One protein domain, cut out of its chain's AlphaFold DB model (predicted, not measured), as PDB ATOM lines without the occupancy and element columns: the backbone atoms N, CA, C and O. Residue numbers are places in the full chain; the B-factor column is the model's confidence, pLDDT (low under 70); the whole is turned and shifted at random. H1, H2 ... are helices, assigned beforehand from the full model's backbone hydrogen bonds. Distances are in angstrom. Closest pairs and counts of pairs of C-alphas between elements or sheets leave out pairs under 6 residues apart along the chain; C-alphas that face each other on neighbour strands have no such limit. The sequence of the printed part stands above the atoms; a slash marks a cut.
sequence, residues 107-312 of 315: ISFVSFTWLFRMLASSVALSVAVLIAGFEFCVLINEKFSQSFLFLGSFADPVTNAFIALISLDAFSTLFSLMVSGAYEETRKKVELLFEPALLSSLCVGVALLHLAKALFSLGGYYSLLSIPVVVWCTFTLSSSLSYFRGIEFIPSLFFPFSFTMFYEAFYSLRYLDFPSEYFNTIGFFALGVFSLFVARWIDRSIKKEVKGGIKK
ATOM      1  N   ILE A 107     142.332 189.960 115.710       62.41
ATOM      2  CA  ILE A 107     143.165 188.753 115.803       62.41
ATOM      3  C   ILE A 107     142.430 187.547 115.226       62.41
ATOM      4  O   ILE A 107     142.961 186.933 114.335       62.41
ATOM      5  N   SER A 108     141.198 187.231 115.615       59.56
ATOM      6  CA  SER A 108     140.429 186.086 115.090       59.56
ATOM      7  C   SER A 108     140.200 186.149 113.572       59.56
ATOM      8  O   SER A 108     140.229 185.121 112.889       59.56
ATOM      9  N   PHE A 109     140.000 187.355 113.028       61.84
ATOM     10  CA  PHE A 109     139.881 187.571 111.587       61.84
ATOM     11  C   PHE A 109     141.225 187.375 110.869       61.84
ATOM     12  O   PHE A 109     141.282 186.645 109.884       61.84
ATOM     13  N   VAL A 110     142.309 187.956 111.397       68.44
ATOM     14  CA  VAL A 110     143.678 187.822 110.864       68.44
ATOM     15  C   VAL A 110     144.222 186.402 111.070       68.44
ATOM     16  O   VAL A 110     144.905 185.858 110.228       68.44
ATOM     17  N   SER A 111     143.873 185.729 112.148       66.25
ATOM     18  CA  SER A 111     144.340 184.392 112.514       66.25
ATOM     19  C   SER A 111     143.666 183.263 111.742       66.25
ATOM     20  O   SER A 111     144.014 182.104 111.951       66.25
ATOM     21  N   PHE A 112     142.658 183.575 110.919       74.75
ATOM     22  CA  PHE A 112     141.817 182.585 110.246       74.75
ATOM     23  C   PHE A 112     141.178 181.551 111.190       74.75
ATOM     24  O   PHE A 112     140.857 180.434 110.789       74.75
ATOM     25  N   THR A 113     140.890 181.915 112.442       69.44
ATOM     26  CA  THR A 113     140.317 180.974 113.420       69.44
ATOM     27  C   THR A 113     138.948 180.434 112.974       69.44
ATOM     28  O   THR A 113     138.562 179.313 113.309       69.44
ATOM     29  N   TRP A 114     138.208 181.217 112.182       73.19
ATOM     30  CA  TRP A 114     136.964 180.786 111.539       73.19
ATOM     31  C   TRP A 114     137.195 179.667 110.513       73.19
ATOM     32  O   TRP A 114     136.450 178.689 110.510       73.19
ATOM     33  N   LEU A 115     138.254 179.772 109.703       76.69
ATOM     34  CA  LEU A 115     138.645 178.766 108.722       76.69
ATOM     35  C   LEU A 115     139.041 177.472 109.433       76.69
ATOM     36  O   LEU A 115     138.566 176.409 109.059       76.69
ATOM     37  N   PHE A 116     139.824 177.546 110.513       81.44
ATOM     38  CA  PHE A 116     140.255 176.355 111.259       81.44
ATOM     39  C   PHE A 116     139.085 175.589 111.871       81.44
ATOM     40  O   PHE A 116     139.075 174.360 111.851       81.44
ATOM     41  N   ARG A 117     138.048 176.299 112.325       74.50
ATOM     42  CA  ARG A 117     136.800 175.669 112.766       74.50
ATOM     43  C   ARG A 117     136.105 174.916 111.632       74.50
ATOM     44  O   ARG A 117     135.619 173.811 111.852       74.50
ATOM     45  N   MET A 118     136.068 175.496 110.433       71.62
ATOM     46  CA  MET A 118     135.498 174.835 109.257       71.62
ATOM     47  C   MET A 118     136.327 173.612 108.848       71.62
ATOM     48  O   MET A 118     135.752 172.553 108.603       71.62
ATOM     49  N   LEU A 119     137.658 173.723 108.851       78.94
ATOM     50  CA  LEU A 119     138.572 172.615 108.554       78.94
ATOM     51  C   LEU A 119     138.389 171.472 109.556       78.94
ATOM     52  O   LEU A 119     138.212 170.332 109.152       78.94
ATOM     53  N   ALA A 120     138.317 171.775 110.853       74.31
ATOM     54  CA  ALA A 120     138.070 170.769 111.884       74.31
ATOM     55  C   ALA A 120     136.705 170.073 111.741       74.31
ATOM     56  O   ALA A 120     136.545 168.937 112.173       74.31
ATOM     57  N   SER A 121     135.713 170.746 111.148       72.44
ATOM     58  CA  SER A 121     134.373 170.183 110.965       72.44
ATOM     59  C   SER A 121     134.233 169.279 109.735       72.44
ATOM     60  O   SER A 121     133.242 168.559 109.628       72.44
ATOM     61  N   SER A 122     135.186 169.318 108.797       84.69
ATOM     62  CA  SER A 122     135.091 168.575 107.538       84.69
ATOM     63  C   SER A 122     136.464 168.180 107.002       84.69
ATOM     64  O   SER A 122     137.195 169.008 106.459       84.69
ATOM     65  N   VAL A 123     136.760 166.878 107.054       87.56
ATOM     66  CA  VAL A 123     137.983 166.299 106.471       87.56
ATOM     67  C   VAL A 123     138.075 166.587 104.972       87.56
ATOM     68  O   VAL A 123     139.150 166.906 104.476       87.56
ATOM     69  N   ALA A 124     136.951 166.538 104.249       92.06
ATOM     70  CA  ALA A 124     136.922 166.847 102.819       92.06
ATOM     71  C   ALA A 124     137.361 168.294 102.543       92.06
ATOM     72  O   ALA A 124     138.144 168.536 101.627       92.06
ATOM     73  N   LEU A 125     136.914 169.244 103.373       89.12
ATOM     74  CA  LEU A 125     137.361 170.631 103.280       89.12
ATOM     75  C   LEU A 125     138.847 170.761 103.635       89.12
ATOM     76  O   LEU A 125     139.561 171.480 102.941       89.12
ATOM     77  N   SER A 126     139.327 170.056 104.668       91.25
ATOM     78  CA  SER A 126     140.757 170.036 105.010       91.25
ATOM     79  C   SER A 126     141.616 169.559 103.849       91.25
ATOM     80  O   SER A 126     142.592 170.216 103.502       91.25
ATOM     81  N   VAL A 127     141.233 168.452 103.213       93.94
ATOM     82  CA  VAL A 127     141.954 167.902 102.060       93.94
ATOM     83  C   VAL A 127     141.909 168.872 100.878       93.94
ATOM     84  O   VAL A 127     142.944 169.121 100.269       93.94
ATOM     85  N   ALA A 128     140.757 169.481 100.586       95.06
ATOM     86  CA  ALA A 128     140.639 170.460  99.505       95.06
ATOM     87  C   ALA A 128     141.528 171.695  99.733       95.06
ATOM     88  O   ALA A 128     142.232 172.130  98.823       95.06
ATOM     89  N   VAL A 129     141.539 172.239 100.955       94.94
ATOM     90  CA  VAL A 129     142.392 173.383 101.318       94.94
ATOM     91  C   VAL A 129     143.868 173.000 101.320       94.94
ATOM     92  O   VAL A 129     144.693 173.798 100.883       94.94
ATOM     93  N   LEU A 130     144.207 171.786 101.756       95.44
ATOM     94  CA  LEU A 130     145.570 171.271 101.686       95.44
ATOM     95  C   LEU A 130     146.055 171.187 100.235       95.44
ATOM     96  O   LEU A 130     147.142 171.672  99.948       95.44
ATOM     97  N   ILE A 131     145.250 170.633  99.322       95.19
ATOM     98  CA  ILE A 131     145.593 170.541  97.895       95.19
ATOM     99  C   ILE A 131     145.767 171.939  97.296       95.19
ATOM    100  O   ILE A 131     146.805 172.216  96.703       95.19
ATOM    101  N   ALA A 132     144.799 172.837  97.500       95.44
ATOM    102  CA  ALA A 132     144.852 174.191  96.950       95.44
ATOM    103  C   ALA A 132     146.037 175.004  97.500       95.44
ATOM    104  O   ALA A 132     146.727 175.700  96.756       95.44
ATOM    105  N   GLY A 133     146.301 174.907  98.807       93.81
ATOM    106  CA  GLY A 133     147.445 175.555  99.442       93.81
ATOM    107  C   GLY A 133     148.772 174.985  98.945       93.81
ATOM    108  O   GLY A 133     149.700 175.744  98.666       93.81
ATOM    109  N   PHE A 134     148.855 173.665  98.782       92.44
ATOM    110  CA  PHE A 134     150.042 172.990  98.271       92.44
ATOM    111  C   PHE A 134     150.343 173.399  96.828       92.44
ATOM    112  O   PHE A 134     151.458 173.829  96.539       92.44
ATOM    113  N   GLU A 135     149.338 173.341  95.953       93.75
ATOM    114  CA  GLU A 135     149.431 173.774  94.557       93.75
ATOM    115  C   GLU A 135     149.893 175.230  94.460       93.75
ATOM    116  O   GLU A 135     150.847 175.533  93.743       93.75
ATOM    117  N   PHE A 136     149.296 176.126  95.254       92.56
ATOM    118  CA  PHE A 136     149.726 177.521  95.322       92.56
ATOM    119  C   PHE A 136     151.213 177.649  95.672       92.56
ATOM    120  O   PHE A 136     151.941 178.400  95.022       92.56
ATOM    121  N   CYS A 137     151.687 176.914  96.680       89.25
ATOM    122  CA  CYS A 137     153.086 177.005  97.081       89.25
ATOM    123  C   CYS A 137     154.039 176.480  95.994       89.25
ATOM    124  O   CYS A 137     155.098 177.073  95.791       89.25
ATOM    125  N   VAL A 138     153.668 175.408  95.285       89.31
ATOM    126  CA  VAL A 138     154.442 174.865  94.154       89.31
ATOM    127  C   VAL A 138     154.555 175.899  93.032       89.31
ATOM    128  O   VAL A 138     155.667 176.206  92.602       89.31
ATOM    129  N   LEU A 139     153.433 176.501  92.624       89.75
ATOM    130  CA  LEU A 139     153.390 177.501  91.550       89.75
ATOM    131  C   LEU A 139     154.206 178.758  91.880       89.75
ATOM    132  O   LEU A 139     154.901 179.304  91.021       89.75
ATOM    133  N   ILE A 140     154.132 179.241  93.124       86.88
ATOM    134  CA  ILE A 140     154.910 180.412  93.553       86.88
ATOM    135  C   ILE A 140     156.402 180.089  93.630       86.88
ATOM    136  O   ILE A 140     157.214 180.911  93.201       86.88
ATOM    137  N   ASN A 141     156.771 178.910  94.139       80.38
ATOM    138  CA  ASN A 141     158.164 178.474  94.174       80.38
ATOM    139  C   ASN A 141     158.757 178.438  92.758       80.38
ATOM    140  O   ASN A 141     159.777 179.080  92.515       80.38
ATOM    141  N   GLU A 142     158.070 177.785  91.817       81.38
ATOM    142  CA  GLU A 142     158.509 177.695  90.421       81.38
ATOM    143  C   GLU A 142     158.691 179.078  89.781       81.38
ATOM    144  O   GLU A 142     159.718 179.355  89.163       81.38
ATOM    145  N   LYS A 143     157.725 179.985  89.973       82.06
ATOM    146  CA  LYS A 143     157.733 181.299  89.317       82.06
ATOM    147  C   LYS A 143     158.780 182.267  89.866       82.06
ATOM    148  O   LYS A 143     159.274 183.112  89.122       82.06
ATOM    149  N   PHE A 144     159.073 182.198  91.161       72.75
ATOM    150  CA  PHE A 144     159.974 183.143  91.825       72.75
ATOM    151  C   PHE A 144     161.312 182.514  92.230       72.75
ATOM    152  O   PHE A 144     162.095 183.160  92.929       72.75
ATOM    153  N   SER A 145     161.578 181.269  91.813       62.62
ATOM    154  CA  SER A 145     162.767 180.489  92.191       62.62
ATOM    155  C   SER A 145     162.981 180.473  93.706       62.62
ATOM    156  O   SER A 145     164.107 180.562  94.203       62.62
ATOM    157  N   GLN A 146     161.882 180.460  94.458       61.53
ATOM    158  CA  GLN A 146     161.928 180.663  95.894       61.53
ATOM    159  C   GLN A 146     162.161 179.349  96.594       61.53
ATOM    160  O   GLN A 146     161.263 178.519  96.662       61.53
ATOM    161  N   SER A 147     163.320 179.216  97.232       55.25
ATOM    162  CA  SER A 147     163.554 178.140  98.186       55.25
ATOM    163  C   SER A 147     162.397 178.099  99.185       55.25
ATOM    164  O   SER A 147     162.159 179.050  99.955       55.25
ATOM    165  N   PHE A 148     161.650 177.000  99.125       46.81
ATOM    166  CA  PHE A 148     160.597 176.681 100.067       46.81
ATOM    167  C   PHE A 148     161.222 176.742 101.452       46.81
ATOM    168  O   PHE A 148     162.239 176.097 101.669       46.81
ATOM    169  N   LEU A 149     160.674 177.591 102.327       48.56
ATOM    170  CA  LEU A 149     161.056 177.708 103.739       48.56
ATOM    171  C   LEU A 149     162.478 177.223 104.064       48.56
ATOM    172  O   LEU A 149     162.655 176.092 104.499       48.56
ATOM    173  N   PHE A 150     163.492 178.057 103.845       45.19
ATOM    174  CA  PHE A 150     164.795 177.807 104.449       45.19
ATOM    175  C   PHE A 150     165.652 176.788 103.671       45.19
ATOM    176  O   PHE A 150     166.832 177.011 103.419       45.19
ATOM    177  N   LEU A 151     165.045 175.661 103.287       38.97
ATOM    178  CA  LEU A 151     165.638 174.485 102.666       38.97
ATOM    179  C   LEU A 151     166.145 174.876 101.286       38.97
ATOM    180  O   LEU A 151     165.397 174.854 100.311       38.97
ATOM    181  N   GLY A 152     167.415 175.286 101.215       49.72
ATOM    182  CA  GLY A 152     168.102 175.506  99.942       49.72
ATOM    183  C   GLY A 152     167.784 174.368  98.976       49.72
ATOM    184  O   GLY A 152     167.747 173.229  99.410       49.72
ATOM    185  N   SER A 153     167.497 174.680  97.712       53.88
ATOM    186  CA  SER A 153     166.878 173.773  96.730       53.88
ATOM    187  C   SER A 153     167.410 172.327  96.803       53.88
ATOM    188  O   SER A 153     168.475 172.023  96.266       53.88
ATOM    189  N   PHE A 154     166.713 171.440  97.524       52.75
ATOM    190  CA  PHE A 154     167.116 170.033  97.662       52.75
ATOM    191  C   PHE A 154     166.586 169.194  96.494       52.75
ATOM    192  O   PHE A 154     167.149 168.142  96.198       52.75
ATOM    193  N   ALA A 155     165.517 169.658  95.839       60.38
ATOM    194  CA  ALA A 155     164.807 168.957  94.775       60.38
ATOM    195  C   ALA A 155     163.905 169.917  93.965       60.38
ATOM    196  O   ALA A 155     163.984 171.141  94.112       60.38
ATOM    197  N   ASP A 156     163.042 169.355  93.117       80.56
ATOM    198  CA  ASP A 156     161.991 170.071  92.396       80.56
ATOM    199  C   ASP A 156     160.985 170.767  93.356       80.56
ATOM    200  O   ASP A 156     160.897 170.418  94.543       80.56
ATOM    201  N   PRO A 157     160.210 171.762  92.875       80.88
ATOM    202  CA  PRO A 157     159.301 172.549  93.713       80.88
ATOM    203  C   PRO A 157     158.281 171.727  94.514       80.88
ATOM    204  O   PRO A 157     157.952 172.116  95.637       80.88
ATOM    205  N   VAL A 158     157.813 170.594  93.973       85.62
ATOM    206  CA  VAL A 158     156.835 169.709  94.627       85.62
ATOM    207  C   VAL A 158     157.476 169.021  95.824       85.62
ATOM    208  O   VAL A 158     156.937 169.065  96.932       85.62
ATOM    209  N   THR A 159     158.656 168.438  95.629       82.38
ATOM    210  CA  THR A 159     159.392 167.757  96.697       82.38
ATOM    211  C   THR A 159     159.752 168.718  97.834       82.38
ATOM    212  O   THR A 159     159.549 168.393  99.006       82.38
ATOM    213  N   ASN A 160     160.206 169.937  97.515       77.88
ATOM    214  CA  ASN A 160     160.505 170.948  98.537       77.88
ATOM    215  C   ASN A 160     159.249 171.346  99.333       77.88
ATOM    216  O   ASN A 160     159.306 171.467 100.560       77.88
ATOM    217  N   ALA A 161     158.110 171.508  98.648       82.56
ATOM    218  CA  ALA A 161     156.842 171.832  99.290       82.56
ATOM    219  C   ALA A 161     156.399 170.757 100.282       82.56
ATOM    220  O   ALA A 161     155.971 171.045 101.403       82.56
ATOM    221  N   PHE A 162     156.559 169.504  99.867       85.81
ATOM    222  CA  PHE A 162     156.202 168.342 100.656       85.81
ATOM    223  C   PHE A 162     157.084 168.208 101.904       85.81
ATOM    224  O   PHE A 162     156.564 168.119 103.017       85.81
ATOM    225  N   ILE A 163     158.412 168.287 101.750       83.06
ATOM    226  CA  ILE A 163     159.366 168.192 102.869       83.06
ATOM    227  C   ILE A 163     159.114 169.289 103.904       83.06
ATOM    228  O   ILE A 163     159.151 169.020 105.107       83.06
ATOM    229  N   ALA A 164     158.847 170.517 103.460       82.31
ATOM    230  CA  ALA A 164     158.601 171.632 104.363       82.31
ATOM    231  C   ALA A 164     157.326 171.442 105.191       82.31
ATOM    232  O   ALA A 164     157.349 171.691 106.396       82.31
ATOM    233  N   LEU A 165     156.235 170.959 104.586       88.38
ATOM    234  CA  LEU A 165     154.999 170.674 105.320       88.38
ATOM    235  C   LEU A 165     155.182 169.556 106.343       88.38
ATOM    236  O   LEU A 165     154.741 169.704 107.481       88.38
ATOM    237  N   ILE A 166     155.871 168.474 105.974       87.62
ATOM    238  CA  ILE A 166     156.150 167.364 106.895       87.62
ATOM    239  C   ILE A 166     157.021 167.833 108.056       87.62
ATOM    240  O   ILE A 166     156.740 167.529 109.214       87.62
ATOM    241  N   SER A 167     158.063 168.602 107.752       86.56
ATOM    242  CA  SER A 167     158.980 169.141 108.755       86.56
ATOM    243  C   SER A 167     158.256 170.087 109.713       86.56
ATOM    244  O   SER A 167     158.504 170.056 110.917       86.56
ATOM    245  N   LEU A 168     157.322 170.890 109.200       89.38
ATOM    246  CA  LEU A 168     156.508 171.788 110.008       89.38
ATOM    247  C   LEU A 168     155.499 171.031 110.884       89.38
ATOM    248  O   LEU A 168     155.344 171.391 112.049       89.38
ATOM    249  N   ASP A 169     154.858 169.972 110.381       90.00
ATOM    250  CA  ASP A 169     153.965 169.119 111.184       90.00
ATOM    251  C   ASP A 169     154.731 168.375 112.289       90.00
ATOM    252  O   ASP A 169     154.347 168.417 113.465       90.00
ATOM    253  N   ALA A 170     155.880 167.785 111.951       88.44
ATOM    254  CA  ALA A 170     156.762 167.132 112.912       88.44
ATOM    255  C   ALA A 170     157.245 168.119 113.987       88.44
ATOM    256  O   ALA A 170     157.168 167.837 115.186       88.44
ATOM    257  N   PHE A 171     157.674 169.316 113.579       90.19
ATOM    258  CA  PHE A 171     158.093 170.348 114.518       90.19
ATOM    259  C   PHE A 171     156.929 170.874 115.364       90.19
ATOM    260  O   PHE A 171     157.121 171.133 116.549       90.19
ATOM    261  N   SER A 172     155.713 170.978 114.813       89.06
ATOM    262  CA  SER A 172     154.506 171.345 115.572       89.06
ATOM    263  C   SER A 172     154.284 170.395 116.743       89.06
ATOM    264  O   SER A 172     154.072 170.829 117.875       89.06
ATOM    265  N   THR A 173     154.458 169.103 116.483       86.38
ATOM    266  CA  THR A 173     154.318 168.029 117.457       86.38
ATOM    267  C   THR A 173     155.378 168.136 118.553       86.38
ATOM    268  O   THR A 173     155.055 168.144 119.744       86.38
ATOM    269  N   LEU A 174     156.648 168.295 118.163       87.62
ATOM    270  CA  LEU A 174     157.764 168.475 119.096       87.62
ATOM    271  C   LEU A 174     157.593 169.734 119.950       87.62
ATOM    272  O   LEU A 174     157.745 169.685 121.170       87.62
ATOM    273  N   PHE A 175     157.220 170.854 119.330       89.62
ATOM    274  CA  PHE A 175     156.967 172.109 120.024       89.62
ATOM    275  C   PHE A 175     155.852 171.946 121.063       89.62
ATOM    276  O   PHE A 175     156.018 172.359 122.212       89.62
ATOM    277  N   SER A 176     154.738 171.292 120.710       84.38
ATOM    278  CA  SER A 176     153.638 171.025 121.646       84.38
ATOM    279  C   SER A 176     154.067 170.193 122.848       84.38
ATOM    280  O   SER A 176     153.701 170.527 123.979       84.38
ATOM    281  N   LEU A 177     154.865 169.146 122.636       84.50
ATOM    282  CA  LEU A 177     155.405 168.320 123.719       84.50
ATOM    283  C   LEU A 177     156.321 169.133 124.646       84.50
ATOM    284  O   LEU A 177     156.191 169.073 125.873       84.50
ATOM    285  N   MET A 178     157.208 169.940 124.061       86.75
ATOM    286  CA  MET A 178     158.179 170.745 124.801       86.75
ATOM    287  C   MET A 178     157.518 171.870 125.604       86.75
ATOM    288  O   MET A 178     157.927 172.128 126.739       86.75
ATOM    289  N   VAL A 179     156.480 172.513 125.068       83.31
ATOM    290  CA  VAL A 179     155.793 173.627 125.739       83.31
ATOM    291  C   VAL A 179     154.783 173.135 126.774       83.31
ATOM    292  O   VAL A 179     154.836 173.574 127.921       83.31
ATOM    293  N   SER A 180     153.901 172.195 126.418       71.62
ATOM    294  CA  SER A 180     152.781 171.806 127.291       71.62
ATOM    295  C   SER A 180     153.205 170.975 128.508       71.62
ATOM    296  O   SER A 180     152.561 171.051 129.554       71.62
ATOM    297  N   GLY A 181     154.281 170.183 128.404       62.47
ATOM    298  CA  GLY A 181     154.838 169.383 129.502       62.47
ATOM    299  C   GLY A 181     153.918 168.302 130.102       62.47
ATOM    300  O   GLY A 181     154.358 167.604 131.013       62.47
ATOM    301  N   ALA A 182     152.678 168.156 129.626       54.44
ATOM    302  CA  ALA A 182     151.702 167.166 130.075       54.44
ATOM    303  C   ALA A 182     151.761 165.937 129.158       54.44
ATOM    304  O   ALA A 182     151.109 165.876 128.121       54.44
ATOM    305  N   TYR A 183     152.594 164.966 129.526       52.84
ATOM    306  CA  TYR A 183     152.945 163.848 128.654       52.84
ATOM    307  C   TYR A 183     151.766 162.923 128.298       52.84
ATOM    308  O   TYR A 183     151.828 162.306 127.254       52.84
ATOM    309  N   GLU A 184     150.688 162.820 129.083       48.94
ATOM    310  CA  GLU A 184     149.603 161.846 128.816       48.94
ATOM    311  C   GLU A 184     148.406 162.406 128.033       48.94
ATOM    312  O   GLU A 184     147.934 161.771 127.090       48.94
ATOM    313  N   GLU A 185     147.930 163.606 128.369       51.38
ATOM    314  CA  GLU A 185     146.785 164.234 127.688       51.38
ATOM    315  C   GLU A 185     147.200 164.856 126.346       51.38
ATOM    316  O   GLU A 185     146.490 164.729 125.345       51.38
ATOM    317  N   THR A 186     148.405 165.438 126.291       50.00
ATOM    318  CA  THR A 186     149.005 165.912 125.043       50.00
ATOM    319  C   THR A 186     149.389 164.732 124.146       50.00
ATOM    320  O   THR A 186     149.214 164.846 122.942       50.00
ATOM    321  N   ARG A 187     149.810 163.572 124.683       47.78
ATOM    322  CA  ARG A 187     150.163 162.376 123.887       47.78
ATOM    323  C   ARG A 187     149.005 161.831 123.060       47.78
ATOM    324  O   ARG A 187     149.208 161.607 121.875       47.78
ATOM    325  N   LYS A 188     147.789 161.725 123.610       54.66
ATOM    326  CA  LYS A 188     146.606 161.312 122.821       54.66
ATOM    327  C   LYS A 188     146.293 162.261 121.653       54.66
ATOM    328  O   LYS A 188     145.768 161.817 120.641       54.66
ATOM    329  N   LYS A 189     146.611 163.556 121.783       51.50
ATOM    330  CA  LYS A 189     146.465 164.570 120.716       51.50
ATOM    331  C   LYS A 189     147.705 164.702 119.818       51.50
ATOM    332  O   LYS A 189     147.612 165.242 118.723       51.50
ATOM    333  N   VAL A 190     148.865 164.243 120.283       54.09
ATOM    334  CA  VAL A 190     150.161 164.227 119.581       54.09
ATOM    335  C   VAL A 190     150.322 162.978 118.717       54.09
ATOM    336  O   VAL A 190     150.988 163.042 117.693       54.09
ATOM    337  N   GLU A 191     149.665 161.872 119.077       55.31
ATOM    338  CA  GLU A 191     149.677 160.611 118.321       55.31
ATOM    339  C   GLU A 191     149.061 160.733 116.912       55.31
ATOM    340  O   GLU A 191     149.340 159.894 116.059       55.31
ATOM    341  N   LEU A 192     148.319 161.808 116.617       61.06
ATOM    342  CA  LEU A 192     147.977 162.194 115.247       61.06
ATOM    343  C   LEU A 192     149.078 163.080 114.647       61.06
ATOM    344  O   LEU A 192     148.994 164.313 114.636       61.06
ATOM    345  N   LEU A 193     150.128 162.435 114.141       67.88
ATOM    346  CA  LEU A 193     150.888 162.995 113.024       67.88
ATOM    347  C   LEU A 193     149.994 162.962 111.780       67.88
ATOM    348  O   LEU A 193     149.201 162.034 111.615       67.88
ATOM    349  N   PHE A 194     150.128 163.960 110.910       77.06
ATOM    350  CA  PHE A 194     149.346 164.066 109.677       77.06
ATOM    351  C   PHE A 194     147.827 164.225 109.862       77.06
ATOM    352  O   PHE A 194     147.047 163.794 109.010       77.06
ATOM    353  N   GLU A 195     147.374 164.872 110.941       84.56
ATOM    354  CA  GLU A 195     145.963 165.256 111.051       84.56
ATOM    355  C   GLU A 195     145.596 166.198 109.883       84.56
ATOM    356  O   GLU A 195     146.196 167.272 109.769       84.56
ATOM    357  N   PRO A 196     144.618 165.856 109.016       87.88
ATOM    358  CA  PRO A 196     144.340 166.636 107.807       87.88
ATOM    359  C   PRO A 196     144.016 168.101 108.099       87.88
ATOM    360  O   PRO A 196     144.449 168.992 107.371       87.88
ATOM    361  N   ALA A 197     143.283 168.358 109.186       86.75
ATOM    362  CA  ALA A 197     142.902 169.705 109.582       86.75
ATOM    363  C   ALA A 197     144.126 170.546 109.984       86.75
ATOM    364  O   ALA A 197     144.283 171.652 109.468       86.75
ATOM    365  N   LEU A 198     145.037 169.991 110.792       88.19
ATOM    366  CA  LEU A 198     146.289 170.650 111.166       88.19
ATOM    367  C   LEU A 198     147.226 170.839 109.966       88.19
ATOM    368  O   LEU A 198     147.780 171.919 109.777       88.19
ATOM    369  N   LEU A 199     147.398 169.817 109.125       91.88
ATOM    370  CA  LEU A 199     148.222 169.929 107.919       91.88
ATOM    371  C   LEU A 199     147.703 171.026 106.990       91.88
ATOM    372  O   LEU A 199     148.480 171.839 106.494       91.88
ATOM    373  N   SER A 200     146.387 171.076 106.781       93.12
ATOM    374  CA  SER A 200     145.765 172.093 105.936       93.12
ATOM    375  C   SER A 200     145.942 173.505 106.504       93.12
ATOM    376  O   SER A 200     146.271 174.421 105.753       93.12
ATOM    377  N   SER A 201     145.828 173.701 107.823       91.56
ATOM    378  CA  SER A 201     146.045 175.014 108.446       91.56
ATOM    379  C   SER A 201     147.515 175.438 108.454       91.56
ATOM    380  O   SER A 201     147.814 176.610 108.209       91.56
ATOM    381  N   LEU A 202     148.445 174.503 108.669       92.38
ATOM    382  CA  LEU A 202     149.879 174.750 108.508       92.38
ATOM    383  C   LEU A 202     150.212 175.117 107.055       92.38
ATOM    384  O   LEU A 202     150.965 176.064 106.823       92.38
ATOM    385  N   CYS A 203     149.594 174.443 106.082       94.00
ATOM    386  CA  CYS A 203     149.752 174.737 104.660       94.00
ATOM    387  C   CYS A 203     149.293 176.153 104.293       94.00
ATOM    388  O   CYS A 203     150.001 176.848 103.568       94.00
ATOM    389  N   VAL A 204     148.189 176.642 104.868       93.62
ATOM    390  CA  VAL A 204     147.764 178.046 104.704       93.62
ATOM    391  C   VAL A 204     148.831 179.018 105.223       93.62
ATOM    392  O   VAL A 204     149.150 179.998 104.551       93.62
ATOM    393  N   GLY A 205     149.433 178.744 106.385       91.81
ATOM    394  CA  GLY A 205     150.534 179.562 106.908       91.81
ATOM    395  C   GLY A 205     151.753 179.571 105.977       91.81
ATOM    396  O   GLY A 205     152.308 180.625 105.671       91.81
ATOM    397  N   VAL A 206     152.129 178.405 105.449       89.38
ATOM    398  CA  VAL A 206     153.219 178.271 104.470       89.38
ATOM    399  C   VAL A 206     152.911 179.008 103.161       89.38
ATOM    400  O   VAL A 206     153.799 179.660 102.610       89.38
ATOM    401  N   ALA A 207     151.668 178.967 102.682       91.81
ATOM    402  CA  ALA A 207     151.233 179.705 101.498       91.81
ATOM    403  C   ALA A 207     151.359 181.222 101.699       91.81
ATOM    404  O   ALA A 207     151.899 181.916 100.836       91.81
ATOM    405  N   LEU A 208     150.963 181.742 102.867       92.00
ATOM    406  CA  LEU A 208     151.166 183.155 103.210       92.00
ATOM    407  C   LEU A 208     152.651 183.537 103.218       92.00
ATOM    408  O   LEU A 208     153.011 184.623 102.769       92.00
ATOM    409  N   LEU A 209     153.529 182.648 103.681       88.56
ATOM    410  CA  LEU A 209     154.968 182.901 103.651       88.56
ATOM    411  C   LEU A 209     155.524 182.965 102.220       88.56
ATOM    412  O   LEU A 209     156.340 183.838 101.927       88.56
ATOM    413  N   HIS A 210     155.068 182.089 101.321       87.06
ATOM    414  CA  HIS A 210     155.428 182.151  99.897       87.06
ATOM    415  C   HIS A 210     154.921 183.437  99.251       87.06
ATOM    416  O   HIS A 210     155.657 184.097  98.523       87.06
ATOM    417  N   LEU A 211     153.700 183.854  99.585       91.06
ATOM    418  CA  LEU A 211     153.166 185.134  99.139       91.06
ATOM    419  C   LEU A 211     154.024 186.309  99.636       91.06
ATOM    420  O   LEU A 211     154.354 187.197  98.853       91.06
ATOM    421  N   ALA A 212     154.432 186.308 100.908       90.25
ATOM    422  CA  ALA A 212     155.290 187.352 101.462       90.25
ATOM    423  C   ALA A 212     156.638 187.431 100.736       90.25
ATOM    424  O   ALA A 212     157.080 188.515 100.356       90.25
ATOM    425  N   LYS A 213     157.276 186.282 100.495       86.19
ATOM    426  CA  LYS A 213     158.530 186.215  99.743       86.19
ATOM    427  C   LYS A 213     158.347 186.685  98.300       86.19
ATOM    428  O   LYS A 213     159.188 187.423  97.793       86.19
ATOM    429  N   ALA A 214     157.257 186.300  97.629       88.69
ATOM    430  CA  ALA A 214     156.933 186.764  96.275       88.69
ATOM    431  C   ALA A 214     156.812 188.291  96.227       88.69
ATOM    432  O   ALA A 214     157.451 188.926  95.392       88.69
ATOM    433  N   LEU A 215     156.090 188.889  97.178       90.19
ATOM    434  CA  LEU A 215     155.992 190.345  97.317       90.19
ATOM    435  C   LEU A 215     157.356 191.001  97.558       90.19
ATOM    436  O   LEU A 215     157.653 192.032  96.958       90.19
ATOM    437  N   PHE A 216     158.203 190.388  98.388       88.00
ATOM    438  CA  PHE A 216     159.563 190.864  98.626       88.00
ATOM    439  C   PHE A 216     160.412 190.851  97.348       88.00
ATOM    440  O   PHE A 216     161.068 191.843  97.030       88.00
ATOM    441  N   SER A 217     160.335 189.765  96.575       86.88
ATOM    442  CA  SER A 217     161.078 189.586  95.325       86.88
ATOM    443  C   SER A 217     160.686 190.571  94.222       86.88
ATOM    444  O   SER A 217     161.490 190.811  93.324       86.88
ATOM    445  N   LEU A 218     159.476 191.137  94.262       87.56
ATOM    446  CA  LEU A 218     159.037 192.158  93.302       87.56
ATOM    447  C   LEU A 218     159.718 193.522  93.526       87.56
ATOM    448  O   LEU A 218     159.665 194.379  92.646       87.56
ATOM    449  N   GLY A 219     160.373 193.725  94.675       86.94
ATOM    450  CA  GLY A 219     161.109 194.946  94.995       86.94
ATOM    451  C   GLY A 219     160.228 196.189  95.190       86.94
ATOM    452  O   GLY A 219     158.995 196.137  95.190       86.94
ATOM    453  N   GLY A 220     160.875 197.339  95.411       89.12
ATOM    454  CA  GLY A 220     160.202 198.635  95.557       89.12
ATOM    455  C   GLY A 220     159.136 198.649  96.661       89.12
ATOM    456  O   GLY A 220     159.331 198.088  97.739       89.12
ATOM    457  N   TYR A 221     157.985 199.267  96.381       86.19
ATOM    458  CA  TYR A 221     156.859 199.352  97.321       86.19
ATOM    459  C   TYR A 221     156.276 197.982  97.707       86.19
ATOM    460  O   TYR A 221     155.786 197.825  98.826       86.19
ATOM    461  N   TYR A 222     156.362 196.974  96.831       86.19
ATOM    462  CA  TYR A 222     155.856 195.626  97.115       86.19
ATOM    463  C   TYR A 222     156.659 194.923  98.211       86.19
ATOM    464  O   TYR A 222     156.091 194.163  98.994       86.19
ATOM    465  N   SER A 223     157.948 195.253  98.351       87.00
ATOM    466  CA  SER A 223     158.770 194.711  99.434       87.00
ATOM    467  C   SER A 223     158.262 195.117 100.820       87.00
ATOM    468  O   SER A 223     158.274 194.296 101.735       87.00
ATOM    469  N   LEU A 224     157.704 196.322 100.968       90.56
ATOM    470  CA  LEU A 224     157.099 196.774 102.224       90.56
ATOM    471  C   LEU A 224     155.798 196.025 102.541       90.56
ATOM    472  O   LEU A 224     155.505 195.784 103.709       90.56
ATOM    473  N   LEU A 225     155.052 195.597 101.515       91.19
ATOM    474  CA  LEU A 225     153.848 194.776 101.684       91.19
ATOM    475  C   LEU A 225     154.162 193.348 102.148       91.19
ATOM    476  O   LEU A 225     153.275 192.686 102.679       91.19
ATOM    477  N   SER A 226     155.404 192.872 102.014       89.88
ATOM    478  CA  SER A 226     155.787 191.559 102.551       89.88
ATOM    479  C   SER A 226     155.702 191.510 104.082       89.88
ATOM    480  O   SER A 226     155.278 190.500 104.639       89.88
ATOM    481  N   ILE A 227     156.014 192.616 104.769       89.06
ATOM    482  CA  ILE A 227     156.049 192.711 106.236       89.06
ATOM    483  C   ILE A 227     154.693 192.354 106.868       89.06
ATOM    484  O   ILE A 227     154.654 191.431 107.689       89.06
ATOM    485  N   PRO A 228     153.564 193.004 106.509       90.88
ATOM    486  CA  PRO A 228     152.268 192.639 107.075       90.88
ATOM    487  C   PRO A 228     151.860 191.198 106.737       90.88
ATOM    488  O   PRO A 228     151.194 190.561 107.549       90.88
ATOM    489  N   VAL A 229     152.294 190.644 105.599       90.81
ATOM    490  CA  VAL A 229     152.010 189.245 105.234       90.81
ATOM    491  C   VAL A 229     152.840 188.259 106.069       90.81
ATOM    492  O   VAL A 229     152.316 187.226 106.480       90.81
ATOM    493  N   VAL A 230     154.094 188.577 106.414       90.19
ATOM    494  CA  VAL A 230     154.898 187.775 107.362       90.19
ATOM    495  C   VAL A 230     154.268 187.777 108.753       90.19
ATOM    496  O   VAL A 230     154.174 186.730 109.400       90.19
ATOM    497  N   VAL A 231     153.793 188.939 109.209       89.38
ATOM    498  CA  VAL A 231     153.046 189.036 110.467       89.38
ATOM    499  C   VAL A 231     151.803 188.151 110.387       89.38
ATOM    500  O   VAL A 231     151.594 187.311 111.259       89.38
ATOM    501  N   TRP A 232     151.031 188.240 109.304       90.56
ATOM    502  CA  TRP A 232     149.844 187.411 109.094       90.56
ATOM    503  C   TRP A 232     150.151 185.903 109.111       90.56
ATOM    504  O   TRP A 232     149.469 185.136 109.795       90.56
ATOM    505  N   CYS A 233     151.218 185.476 108.436       91.25
ATOM    506  CA  CYS A 233     151.718 184.102 108.483       91.25
ATOM    507  C   CYS A 233     152.003 183.654 109.925       91.25
ATOM    508  O   CYS A 233     151.529 182.600 110.353       91.25
ATOM    509  N   THR A 234     152.700 184.490 110.700       89.88
ATOM    510  CA  THR A 234     153.033 184.212 112.105       89.88
ATOM    511  C   THR A 234     151.767 183.990 112.933       89.88
ATOM    512  O   THR A 234     151.625 182.953 113.579       89.88
ATOM    513  N   PHE A 235     150.798 184.907 112.845       89.12
ATOM    514  CA  PHE A 235     149.510 184.777 113.535       89.12
ATOM    515  C   PHE A 235     148.751 183.511 113.116       89.12
ATOM    516  O   PHE A 235     148.187 182.829 113.972       89.12
ATOM    517  N   THR A 236     148.764 183.173 111.826       90.50
ATOM    518  CA  THR A 236     148.078 181.996 111.268       90.50
ATOM    519  C   THR A 236     148.683 180.691 111.793       90.50
ATOM    520  O   THR A 236     147.955 179.840 112.303       90.50
ATOM    521  N   LEU A 237     150.012 180.545 111.746       91.31
ATOM    522  CA  LEU A 237     150.718 179.352 112.230       91.31
ATOM    523  C   LEU A 237     150.544 179.152 113.741       91.31
ATOM    524  O   LEU A 237     150.253 178.047 114.198       91.31
ATOM    525  N   SER A 238     150.662 180.228 114.517       89.38
ATOM    526  CA  SER A 238     150.448 180.197 115.965       89.38
ATOM    527  C   SER A 238     149.003 179.851 116.321       89.38
ATOM    528  O   SER A 238     148.752 178.988 117.160       89.38
ATOM    529  N   SER A 239     148.033 180.437 115.617       83.75
ATOM    530  CA  SER A 239     146.610 180.150 115.836       83.75
ATOM    531  C   SER A 239     146.243 178.717 115.461       83.75
ATOM    532  O   SER A 239     145.455 178.094 116.167       83.75
ATOM    533  N   SER A 240     146.847 178.174 114.401       86.56
ATOM    534  CA  SER A 240     146.716 176.767 114.019       86.56
ATOM    535  C   SER A 240     147.164 175.858 115.164       86.56
ATOM    536  O   SER A 240     146.422 174.980 115.606       86.56
ATOM    537  N   LEU A 241     148.350 176.119 115.715       84.44
ATOM    538  CA  LEU A 241     148.893 175.325 116.810       84.44
ATOM    539  C   LEU A 241     148.060 175.450 118.090       84.44
ATOM    540  O   LEU A 241     147.809 174.456 118.770       84.44
ATOM    541  N   SER A 242     147.603 176.662 118.398       81.50
ATOM    542  CA  SER A 242     146.744 176.906 119.552       81.50
ATOM    543  C   SER A 242     145.416 176.155 119.434       81.50
ATOM    544  O   SER A 242     144.989 175.505 120.387       81.50
ATOM    545  N   TYR A 243     144.808 176.165 118.245       79.56
ATOM    546  CA  TYR A 243     143.524 175.521 117.987       79.56
ATOM    547  C   TYR A 243     143.611 173.987 118.019       79.56
ATOM    548  O   TYR A 243     142.850 173.345 118.740       79.56
ATOM    549  N   PHE A 244     144.539 173.391 117.265       75.75
ATOM    550  CA  PHE A 244     144.597 171.933 117.087       75.75
ATOM    551  C   PHE A 244     145.382 171.215 118.189       75.75
ATOM    552  O   PHE A 244     144.994 170.132 118.623       75.75
ATOM    553  N   ARG A 245     146.466 171.815 118.699       75.38
ATOM    554  CA  ARG A 245     147.304 171.192 119.741       75.38
ATOM    555  C   ARG A 245     146.968 171.667 121.158       75.38
ATOM    556  O   ARG A 245     147.507 171.125 122.118       75.38
ATOM    557  N   GLY A 246     146.067 172.643 121.312       69.88
ATOM    558  CA  GLY A 246     145.597 173.117 122.619       69.88
ATOM    559  C   GLY A 246     146.652 173.872 123.431       69.88
ATOM    560  O   GLY A 246     146.575 173.908 124.658       69.88
ATOM    561  N   ILE A 247     147.662 174.440 122.765       75.25
ATOM    562  CA  ILE A 247     148.606 175.366 123.401       75.25
ATOM    563  C   ILE A 247     147.927 176.733 123.534       75.25
ATOM    564  O   ILE A 247     147.172 177.152 122.659       75.25
ATOM    565  N   GLU A 248     148.222 177.467 124.600       74.38
ATOM    566  CA  GLU A 248     147.825 178.872 124.716       74.38
ATOM    567  C   GLU A 248     148.360 179.703 123.533       74.38
ATOM    568  O   GLU A 248     149.471 179.475 123.039       74.38
ATOM    569  N   PHE A 249     147.596 180.703 123.082       80.19
ATOM    570  CA  PHE A 249     147.958 181.454 121.875       80.19
ATOM    571  C   PHE A 249     149.275 182.221 122.053       80.19
ATOM    572  O   PHE A 249     150.133 182.187 121.174       80.19
ATOM    573  N   ILE A 250     149.486 182.857 123.210       83.06
ATOM    574  CA  ILE A 250     150.695 183.656 123.464       83.06
ATOM    575  C   ILE A 250     151.974 182.797 123.381       83.06
ATOM    576  O   ILE A 250     152.852 183.140 122.593       83.06
ATOM    577  N   PRO A 251     152.108 181.662 124.100       83.50
ATOM    578  CA  PRO A 251     153.221 180.733 123.894       83.50
ATOM    579  C   PRO A 251     153.365 180.245 122.450       83.50
ATOM    580  O   PRO A 251     154.485 180.079 121.972       83.50
ATOM    581  N   SER A 252     152.255 180.038 121.733       87.38
ATOM    582  CA  SER A 252     152.299 179.593 120.336       87.38
ATOM    583  C   SER A 252     152.875 180.639 119.370       87.38
ATOM    584  O   SER A 252     153.332 180.265 118.292       87.38
ATOM    585  N   LEU A 253     152.944 181.928 119.736       90.12
ATOM    586  CA  LEU A 253     153.620 182.970 118.935       90.12
ATOM    587  C   LEU A 253     155.116 182.705 118.747       90.12
ATOM    588  O   LEU A 253     155.707 183.143 117.765       90.12
ATOM    589  N   PHE A 254     155.724 181.934 119.648       92.19
ATOM    590  CA  PHE A 254     157.125 181.543 119.535       92.19
ATOM    591  C   PHE A 254     157.339 180.382 118.559       92.19
ATOM    592  O   PHE A 254     158.479 180.114 118.202       92.19
ATOM    593  N   PHE A 255     156.284 179.699 118.097       92.62
ATOM    594  CA  PHE A 255     156.413 178.547 117.202       92.62
ATOM    595  C   PHE A 255     157.106 178.888 115.872       92.62
ATOM    596  O   PHE A 255     158.121 178.248 115.581       92.62
ATOM    597  N   PRO A 256     156.666 179.900 115.093       91.81
ATOM    598  CA  PRO A 256     157.325 180.242 113.830       91.81
ATOM    599  C   PRO A 256     158.774 180.702 114.029       91.81
ATOM    600  O   PRO A 256     159.652 180.345 113.246       91.81
ATOM    601  N   PHE A 257     159.042 181.445 115.109       91.31
ATOM    602  CA  PHE A 257     160.392 181.891 115.454       91.31
ATOM    603  C   PHE A 257     161.304 180.711 115.811       91.31
ATOM    604  O   PHE A 257     162.365 180.566 115.213       91.31
ATOM    605  N   SER A 258     160.878 179.830 116.726       93.62
ATOM    606  CA  SER A 258     161.638 178.634 117.103       93.62
ATOM    607  C   SER A 258     161.916 177.753 115.891       93.62
ATOM    608  O   SER A 258     163.047 177.312 115.713       93.62
ATOM    609  N   PHE A 259     160.901 177.525 115.048       90.81
ATOM    610  CA  PHE A 259     161.059 176.755 113.818       90.81
ATOM    611  C   PHE A 259     162.140 177.365 112.928       90.81
ATOM    612  O   PHE A 259     163.041 176.654 112.501       90.81
ATOM    613  N   THR A 260     162.101 178.685 112.722       87.06
ATOM    614  CA  THR A 260     163.088 179.407 111.903       87.06
ATOM    615  C   THR A 260     164.496 179.322 112.494       87.06
ATOM    616  O   THR A 260     165.446 179.078 111.768       87.06
ATOM    617  N   MET A 261     164.654 179.465 113.811       90.75
ATOM    618  CA  MET A 261     165.969 179.387 114.455       90.75
ATOM    619  C   MET A 261     166.574 177.980 114.384       90.75
ATOM    620  O   MET A 261     167.738 177.829 114.027       90.75
ATOM    621  N   PHE A 262     165.797 176.932 114.673       89.44
ATOM    622  CA  PHE A 262     166.294 175.563 114.494       89.44
ATOM    623  C   PHE A 262     166.603 175.277 113.034       89.44
ATOM    624  O   PHE A 262     167.624 174.667 112.735       89.44
ATOM    625  N   TYR A 263     165.741 175.748 112.138       83.00
ATOM    626  CA  TYR A 263     165.953 175.628 110.713       83.00
ATOM    627  C   TYR A 263     167.309 176.217 110.289       83.00
ATOM    628  O   TYR A 263     168.111 175.508 109.685       83.00
ATOM    629  N   GLU A 264     167.586 177.475 110.642       82.81
ATOM    630  CA  GLU A 264     168.834 178.160 110.283       82.81
ATOM    631  C   GLU A 264     170.058 177.462 110.872       82.81
ATOM    632  O   GLU A 264     171.063 177.297 110.186       82.81
ATOM    633  N   ALA A 265     169.949 176.951 112.102       85.81
ATOM    634  CA  ALA A 265     171.001 176.137 112.698       85.81
ATOM    635  C   ALA A 265     171.278 174.864 111.879       85.81
ATOM    636  O   ALA A 265     172.430 174.524 111.625       85.81
ATOM    637  N   PHE A 266     170.235 174.151 111.435       82.62
ATOM    638  CA  PHE A 266     170.407 172.957 110.601       82.62
ATOM    639  C   PHE A 266     170.905 173.288 109.191       82.62
ATOM    640  O   PHE A 266     171.634 172.493 108.598       82.62
ATOM    641  N   TYR A 267     170.539 174.449 108.652       78.44
ATOM    642  CA  TYR A 267     171.024 174.913 107.360       78.44
ATOM    643  C   TYR A 267     172.516 175.252 107.403       78.44
ATOM    644  O   TYR A 267     173.271 174.783 106.551       78.44
ATOM    645  N   SER A 268     172.968 175.990 108.420       78.81
ATOM    646  CA  SER A 268     174.379 176.352 108.587       78.81
ATOM    647  C   SER A 268     175.275 175.143 108.877       78.81
ATOM    648  O   SER A 268     176.433 175.137 108.461       78.81
ATOM    649  N   LEU A 269     174.736 174.061 109.468       78.00
ATOM    650  CA  LEU A 269     175.453 172.781 109.600       78.00
ATOM    651  C   LEU A 269     175.923 172.213 108.248       78.00
ATOM    652  O   LEU A 269     176.905 171.475 108.197       78.00
ATOM    653  N   ARG A 270     175.246 172.543 107.142       71.06
ATOM    654  CA  ARG A 270     175.638 172.085 105.801       71.06
ATOM    655  C   ARG A 270     176.904 172.778 105.279       71.06
ATOM    656  O   ARG A 270     177.519 172.265 104.351       71.06
ATOM    657  N   TYR A 271     177.292 173.908 105.870       72.69
ATOM    658  CA  TYR A 271     178.402 174.758 105.425       72.69
ATOM    659  C   TYR A 271     179.510 174.890 106.486       72.69
ATOM    660  O   TYR A 271     180.249 175.872 106.499       72.69
ATOM    661  N   LEU A 272     179.649 173.891 107.369       70.19
ATOM    662  CA  LEU A 272     180.624 173.870 108.474       70.19
ATOM    663  C   LEU A 272     182.098 173.935 108.051       70.19
ATOM    664  O   LEU A 272     182.968 174.003 108.915       70.19
ATOM    665  N   ASP A 273     182.406 173.951 106.757       73.00
ATOM    666  CA  ASP A 273     183.771 174.146 106.266       73.00
ATOM    667  C   ASP A 273     184.362 175.511 106.686       73.00
ATOM    668  O   ASP A 273     185.579 175.700 106.646       73.00
ATOM    669  N   PHE A 274     183.527 176.454 107.146       68.81
ATOM    670  CA  PHE A 274     183.944 177.784 107.587       68.81
ATOM    671  C   PHE A 274     183.758 177.998 109.106       68.81
ATOM    672  O   PHE A 274     182.662 177.798 109.634       68.81
ATOM    673  N   PRO A 275     184.778 178.503 109.833       67.38
ATOM    674  CA  PRO A 275     184.692 178.757 111.277       67.38
ATOM    675  C   PRO A 275     183.576 179.728 111.694       67.38
ATOM    676  O   PRO A 275     183.032 179.605 112.789       67.38
ATOM    677  N   SER A 276     183.213 180.689 110.839       70.00
ATOM    678  CA  SER A 276     182.096 181.614 111.084       70.00
ATOM    679  C   SER A 276     180.741 180.901 111.125       70.00
ATOM    680  O   SER A 276     179.873 181.281 111.909       70.00
ATOM    681  N   GLU A 277     180.574 179.828 110.349       73.50
ATOM    682  CA  GLU A 277     179.320 179.074 110.281       73.50
ATOM    683  C   GLU A 277     179.098 178.196 111.516       73.50
ATOM    684  O   GLU A 277     177.956 177.953 111.909       73.50
ATOM    685  N   TYR A 278     180.171 177.806 112.215       69.19
ATOM    686  CA  TYR A 278     180.062 177.183 113.537       69.19
ATOM    687  C   TYR A 278     179.411 178.124 114.556       69.19
ATOM    688  O   TYR A 278     178.499 177.717 115.279       69.19
ATOM    689  N   PHE A 279     179.843 179.389 114.603       72.31
ATOM    690  CA  PHE A 279     179.269 180.377 115.519       72.31
ATOM    691  C   PHE A 279     177.808 180.686 115.180       72.31
ATOM    692  O   PHE A 279     176.981 180.747 116.092       72.31
ATOM    693  N   ASN A 280     177.472 180.799 113.891       80.31
ATOM    694  CA  ASN A 280     176.091 180.977 113.435       80.31
ATOM    695  C   ASN A 280     175.209 179.792 113.844       80.31
ATOM    696  O   ASN A 280     174.156 179.987 114.449       80.31
ATOM    697  N   THR A 281     175.677 178.563 113.605       84.19
ATOM    698  CA  THR A 281     174.964 177.330 113.969       84.19
ATOM    699  C   THR A 281     174.631 177.290 115.457       84.19
ATOM    700  O   THR A 281     173.477 177.085 115.840       84.19
ATOM    701  N   ILE A 282     175.636 177.503 116.312       87.19
ATOM    702  CA  ILE A 282     175.461 177.479 117.768       87.19
ATOM    703  C   ILE A 282     174.525 178.610 118.206       87.19
ATOM    704  O   ILE A 282     173.651 178.387 119.044       87.19
ATOM    705  N   GLY A 283     174.673 179.805 117.625       88.50
ATOM    706  CA  GLY A 283     173.831 180.963 117.917       88.50
ATOM    707  C   GLY A 283     172.358 180.716 117.596       88.50
ATOM    708  O   GLY A 283     171.501 180.882 118.465       88.50
ATOM    709  N   PHE A 284     172.054 180.256 116.381       90.31
ATOM    710  CA  PHE A 284     170.689 179.932 115.966       90.31
ATOM    711  C   PHE A 284     170.090 178.800 116.803       90.31
ATOM    712  O   PHE A 284     168.958 178.911 117.276       90.31
ATOM    713  N   PHE A 285     170.865 177.749 117.082       91.94
ATOM    714  CA  PHE A 285     170.407 176.660 117.940       91.94
ATOM    715  C   PHE A 285     170.077 177.161 119.354       91.94
ATOM    716  O   PHE A 285     169.013 176.852 119.895       91.94
ATOM    717  N   ALA A 286     170.951 177.985 119.940       93.06
ATOM    718  CA  ALA A 286     170.740 178.574 121.257       93.06
ATOM    719  C   ALA A 286     169.492 179.469 121.297       93.06
ATOM    720  O   ALA A 286     168.714 179.379 122.249       93.06
ATOM    721  N   LEU A 287     169.253 180.279 120.258       94.06
ATOM    722  CA  LEU A 287     168.052 181.112 120.143       94.06
ATOM    723  C   LEU A 287     166.771 180.275 120.030       94.06
ATOM    724  O   LEU A 287     165.786 180.597 120.694       94.06
ATOM    725  N   GLY A 288     166.792 179.187 119.253       92.88
ATOM    726  CA  GLY A 288     165.658 178.265 119.131       92.88
ATOM    727  C   GLY A 288     165.339 177.538 120.442       92.88
ATOM    728  O   GLY A 288     164.178 177.388 120.825       92.88
ATOM    729  N   VAL A 289     166.365 177.126 121.189       93.75
ATOM    730  CA  VAL A 289     166.188 176.542 122.528       93.75
ATOM    731  C   VAL A 289     165.659 177.587 123.511       93.75
ATOM    732  O   VAL A 289     164.719 177.313 124.261       93.75
ATOM    733  N   PHE A 290     166.218 178.798 123.496       94.94
ATOM    734  CA  PHE A 290     165.776 179.894 124.354       94.94
ATOM    735  C   PHE A 290     164.301 180.239 124.121       94.94
ATOM    736  O   PHE A 290     163.541 180.349 125.086       94.94
ATOM    737  N   SER A 291     163.851 180.327 122.867       94.44
ATOM    738  CA  SER A 291     162.445 180.599 122.562       94.44
ATOM    739  C   SER A 291     161.505 179.487 123.031       94.44
ATOM    740  O   SER A 291     160.412 179.791 123.511       94.44
ATOM    741  N   LEU A 292     161.919 178.213 122.992       92.88
ATOM    742  CA  LEU A 292     161.155 177.115 123.604       92.88
ATOM    743  C   LEU A 292     161.039 177.268 125.127       92.88
ATOM    744  O   LEU A 292     159.961 177.046 125.687       92.88
ATOM    745  N   PHE A 293     162.121 177.659 125.807       92.25
ATOM    746  CA  PHE A 293     162.095 177.914 127.250       92.25
ATOM    747  C   PHE A 293     161.160 179.065 127.608       92.25
ATOM    748  O   PHE A 293     160.363 178.923 128.538       92.25
ATOM    749  N   VAL A 294     161.218 180.169 126.860       92.00
ATOM    750  CA  VAL A 294     160.319 181.314 127.044       92.00
ATOM    751  C   VAL A 294     158.869 180.891 126.817       92.00
ATOM    752  O   VAL A 294     158.030 181.131 127.684       92.00
ATOM    753  N   ALA A 295     158.573 180.178 125.727       89.31
ATOM    754  CA  ALA A 295     157.227 179.683 125.439       89.31
ATOM    755  C   ALA A 295     156.687 178.792 126.570       89.31
ATOM    756  O   ALA A 295     155.583 179.013 127.070       89.31
ATOM    757  N   ARG A 296     157.488 177.826 127.039       89.62
ATOM    758  CA  ARG A 296     157.139 176.937 128.160       89.62
ATOM    759  C   ARG A 296     156.964 177.698 129.474       89.62
ATOM    760  O   ARG A 296     156.092 177.355 130.272       89.62
ATOM    761  N   TRP A 297     157.804 178.696 129.738       87.56
ATOM    762  CA  TRP A 297     157.698 179.528 130.934       87.56
ATOM    763  C   TRP A 297     156.397 180.332 130.927       87.56
ATOM    764  O   TRP A 297     155.672 180.291 131.919       87.56
ATOM    765  N   ILE A 298     156.057 180.973 129.805       81.94
ATOM    766  CA  ILE A 298     154.800 181.716 129.646       81.94
ATOM    767  C   ILE A 298     153.597 180.779 129.811       81.94
ATOM    768  O   ILE A 298     152.713 181.080 130.609       81.94
ATOM    769  N   ASP A 299     153.584 179.623 129.136       80.69
ATOM    770  CA  ASP A 299     152.496 178.634 129.231       80.69
ATOM    771  C   ASP A 299     152.265 178.179 130.681       80.69
ATOM    772  O   ASP A 299     151.139 178.155 131.181       80.69
ATOM    773  N   ARG A 300     153.349 177.891 131.413       81.00
ATOM    774  CA  ARG A 300     153.279 177.514 132.831       81.00
ATOM    775  C   ARG A 300     152.819 178.654 133.725       81.00
ATOM    776  O   ARG A 300     152.083 178.387 134.671       81.00
ATOM    777  N   SER A 301     153.277 179.879 133.485       75.69
ATOM    778  CA  SER A 301     152.876 181.056 134.263       75.69
ATOM    779  C   SER A 301     151.382 181.318 134.103       75.69
ATOM    780  O   SER A 301     150.674 181.391 135.104       75.69
ATOM    781  N   ILE A 302     150.895 181.288 132.862       66.94
ATOM    782  CA  ILE A 302     149.473 181.354 132.514       66.94
ATOM    783  C   ILE A 302     148.679 180.274 133.266       66.94
ATOM    784  O   ILE A 302     147.762 180.578 134.028       66.94
ATOM    785  N   LYS A 303     149.072 179.002 133.141       67.62
ATOM    786  CA  LYS A 303     148.366 177.887 133.797       67.62
ATOM    787  C   LYS A 303     148.428 177.953 135.326       67.62
ATOM    788  O   LYS A 303     147.504 177.495 136.001       67.62
ATOM    789  N   LYS A 304     149.508 178.494 135.902       68.94
ATOM    790  CA  LYS A 304     149.644 178.705 137.352       68.94
ATOM    791  C   LYS A 304     148.730 179.810 137.858       68.94
ATOM    792  O   LYS A 304     148.152 179.624 138.922       68.94
ATOM    793  N   GLU A 305     148.581 180.916 137.133       58.94
ATOM    794  CA  GLU A 305     147.632 181.973 137.497       58.94
ATOM    795  C   GLU A 305     146.194 181.453 137.472       58.94
ATOM    796  O   GLU A 305     145.459 181.656 138.440       58.94
ATOM    797  N   VAL A 306     145.840 180.666 136.450       54.06
ATOM    798  CA  VAL A 306     144.543 179.976 136.377       54.06
ATOM    799  C   VAL A 306     144.347 179.056 137.594       54.06
ATOM    800  O   VAL A 306     143.370 179.197 138.327       54.06
ATOM    801  N   LYS A 307     145.316 178.179 137.909       48.16
ATOM    802  CA  LYS A 307     145.252 177.278 139.085       48.16
ATOM    803  C   LYS A 307     145.273 178.003 140.439       48.16
ATOM    804  O   LYS A 307     144.666 177.530 141.399       48.16
ATOM    805  N   GLY A 308     145.979 179.124 140.546       39.50
ATOM    806  CA  GLY A 308     146.052 179.951 141.752       39.50
ATOM    807  C   GLY A 308     144.755 180.714 142.016       39.50
ATOM    808  O   GLY A 308     144.339 180.822 143.170       39.50
ATOM    809  N   GLY A 309     144.084 181.168 140.953       40.38
ATOM    810  CA  GLY A 309     142.712 181.673 141.011       40.38
ATOM    811  C   GLY A 309     141.735 180.601 141.501       40.38
ATOM    812  O   GLY A 309     140.963 180.866 142.418       40.38
ATOM    813  N   ILE A 310     141.858 179.370 140.987       34.47
ATOM    814  CA  ILE A 310     141.042 178.213 141.397       34.47
ATOM    815  C   ILE A 310     141.216 177.894 142.893       34.47
ATOM    816  O   ILE A 310     140.230 177.752 143.609       34.47
ATOM    817  N   LYS A 311     142.450 177.848 143.420       32.03
ATOM    818  CA  LYS A 311     142.681 177.579 144.857       32.03
ATOM    819  C   LYS A 311     142.140 178.665 145.792       32.03
ATOM    820  O   LYS A 311     141.723 178.337 146.894       32.03
ATOM    821  N   LYS A 312     142.151 179.936 145.377       36.72
ATOM    822  CA  LYS A 312     141.592 181.057 146.159       36.72
ATOM    823  C   LYS A 312     140.065 181.159 146.088       36.72
ATOM    824  O   LYS A 312     139.498 181.949 146.828       36.72
TER     825      LYS A 312
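Overview. This is residues 107 to 312 of the 315 residues of the protein "HTH arsR-type domain-containing protein" of Candidatus Marsarchaeota G1 archaeon BE_D (UniProt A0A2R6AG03). Helices H3, H6 and H7 lie side by side in a slab, and a long helical hairpin, H9 and H10, stands beside it; H4 crosses both groups, touching H3 and H6 of the slab and H9 and H10 of the hairpin. H2 packs on the slab where H6 begins and H7 nears its end, and residues 304 to 312 of H10 stick out as a free arm. The 206 printed residues hold ten named helices, H1 to H10 in order, and no named strand: all helix. The whole is compact, with a radius of gyration of the C-alphas of 17.7 A and spans of 57 by 47 by 35 A.

Arrangement. H10, residues 275 to 312, is the longest helix. It forms a hairpin with H9, residues 254 to 271, at a shallow tilt of 20 degrees; their closest C-alphas, Ala 265 and Thr 281, are 4.3 A apart. H4, residues 157 to 180, touches H10 at a steep tilt of 45 degrees, closest at the C-alphas of Val 179 and Arg 296, 4.3 A. H4 touches H6, residues 196 to 217, at a steep tilt of 62 degrees, closest at the C-alphas of Asp 169 and Leu 199, 6.7 A. H6 and H7, residues 220 to 245, form a hairpin at a shallow tilt of 13 degrees; the C-alphas of Phe 216 and Ser 223, their closest, are 4.0 A apart. H3, residues 123 to 144, touches H6 the same way at 22 degrees, a shallow tilt, closest at the C-alphas of Leu 130 and Ser 200, 4.3 A; H3 and H7 are apart. H7 is the hub, touching six helices, among them H1, residues 107 to 110, H2, residues 113 to 121, and H8, residues 249 to 252. H5, residues 185 to 190, forms a hairpin with H4. Helix packing is mostly crossed, but only just: 4 of 12 pairs are at a shallow tilt. Every O i to N i+4 pair is within hydrogen-bond range in H2, H3, H4 and H6; the counts are 1 of 2 in H5, 17 of 22 in H7, 12 of 14 in H9 and 33 of 34 in H10, while H1 and H8 are too short for such a pair.

Along the chain. H1 begins at C-alpha 107, (143.165, 188.753, 115.803). H10 runs 55.5 A from C-alpha 275 to C-alpha 312, (141.592, 181.057, 146.159). H7 spans 38.8 A, H4 34.2 A, H3 31.3 A, H6 31.0 A and H9 26.4 A.

Size, cuts and confidence. The C-alphas of Lys 143 and Lys 312, the two farthest apart, are 59.1 A apart. The printed part has no cut. The link from H3 to H4, 12 residues, is long; the other links are tight. Mean pLDDT of the printed part is 79.4; 45 residues are under 70, among them 145 to 155, 181 to 193 and 302 to 312.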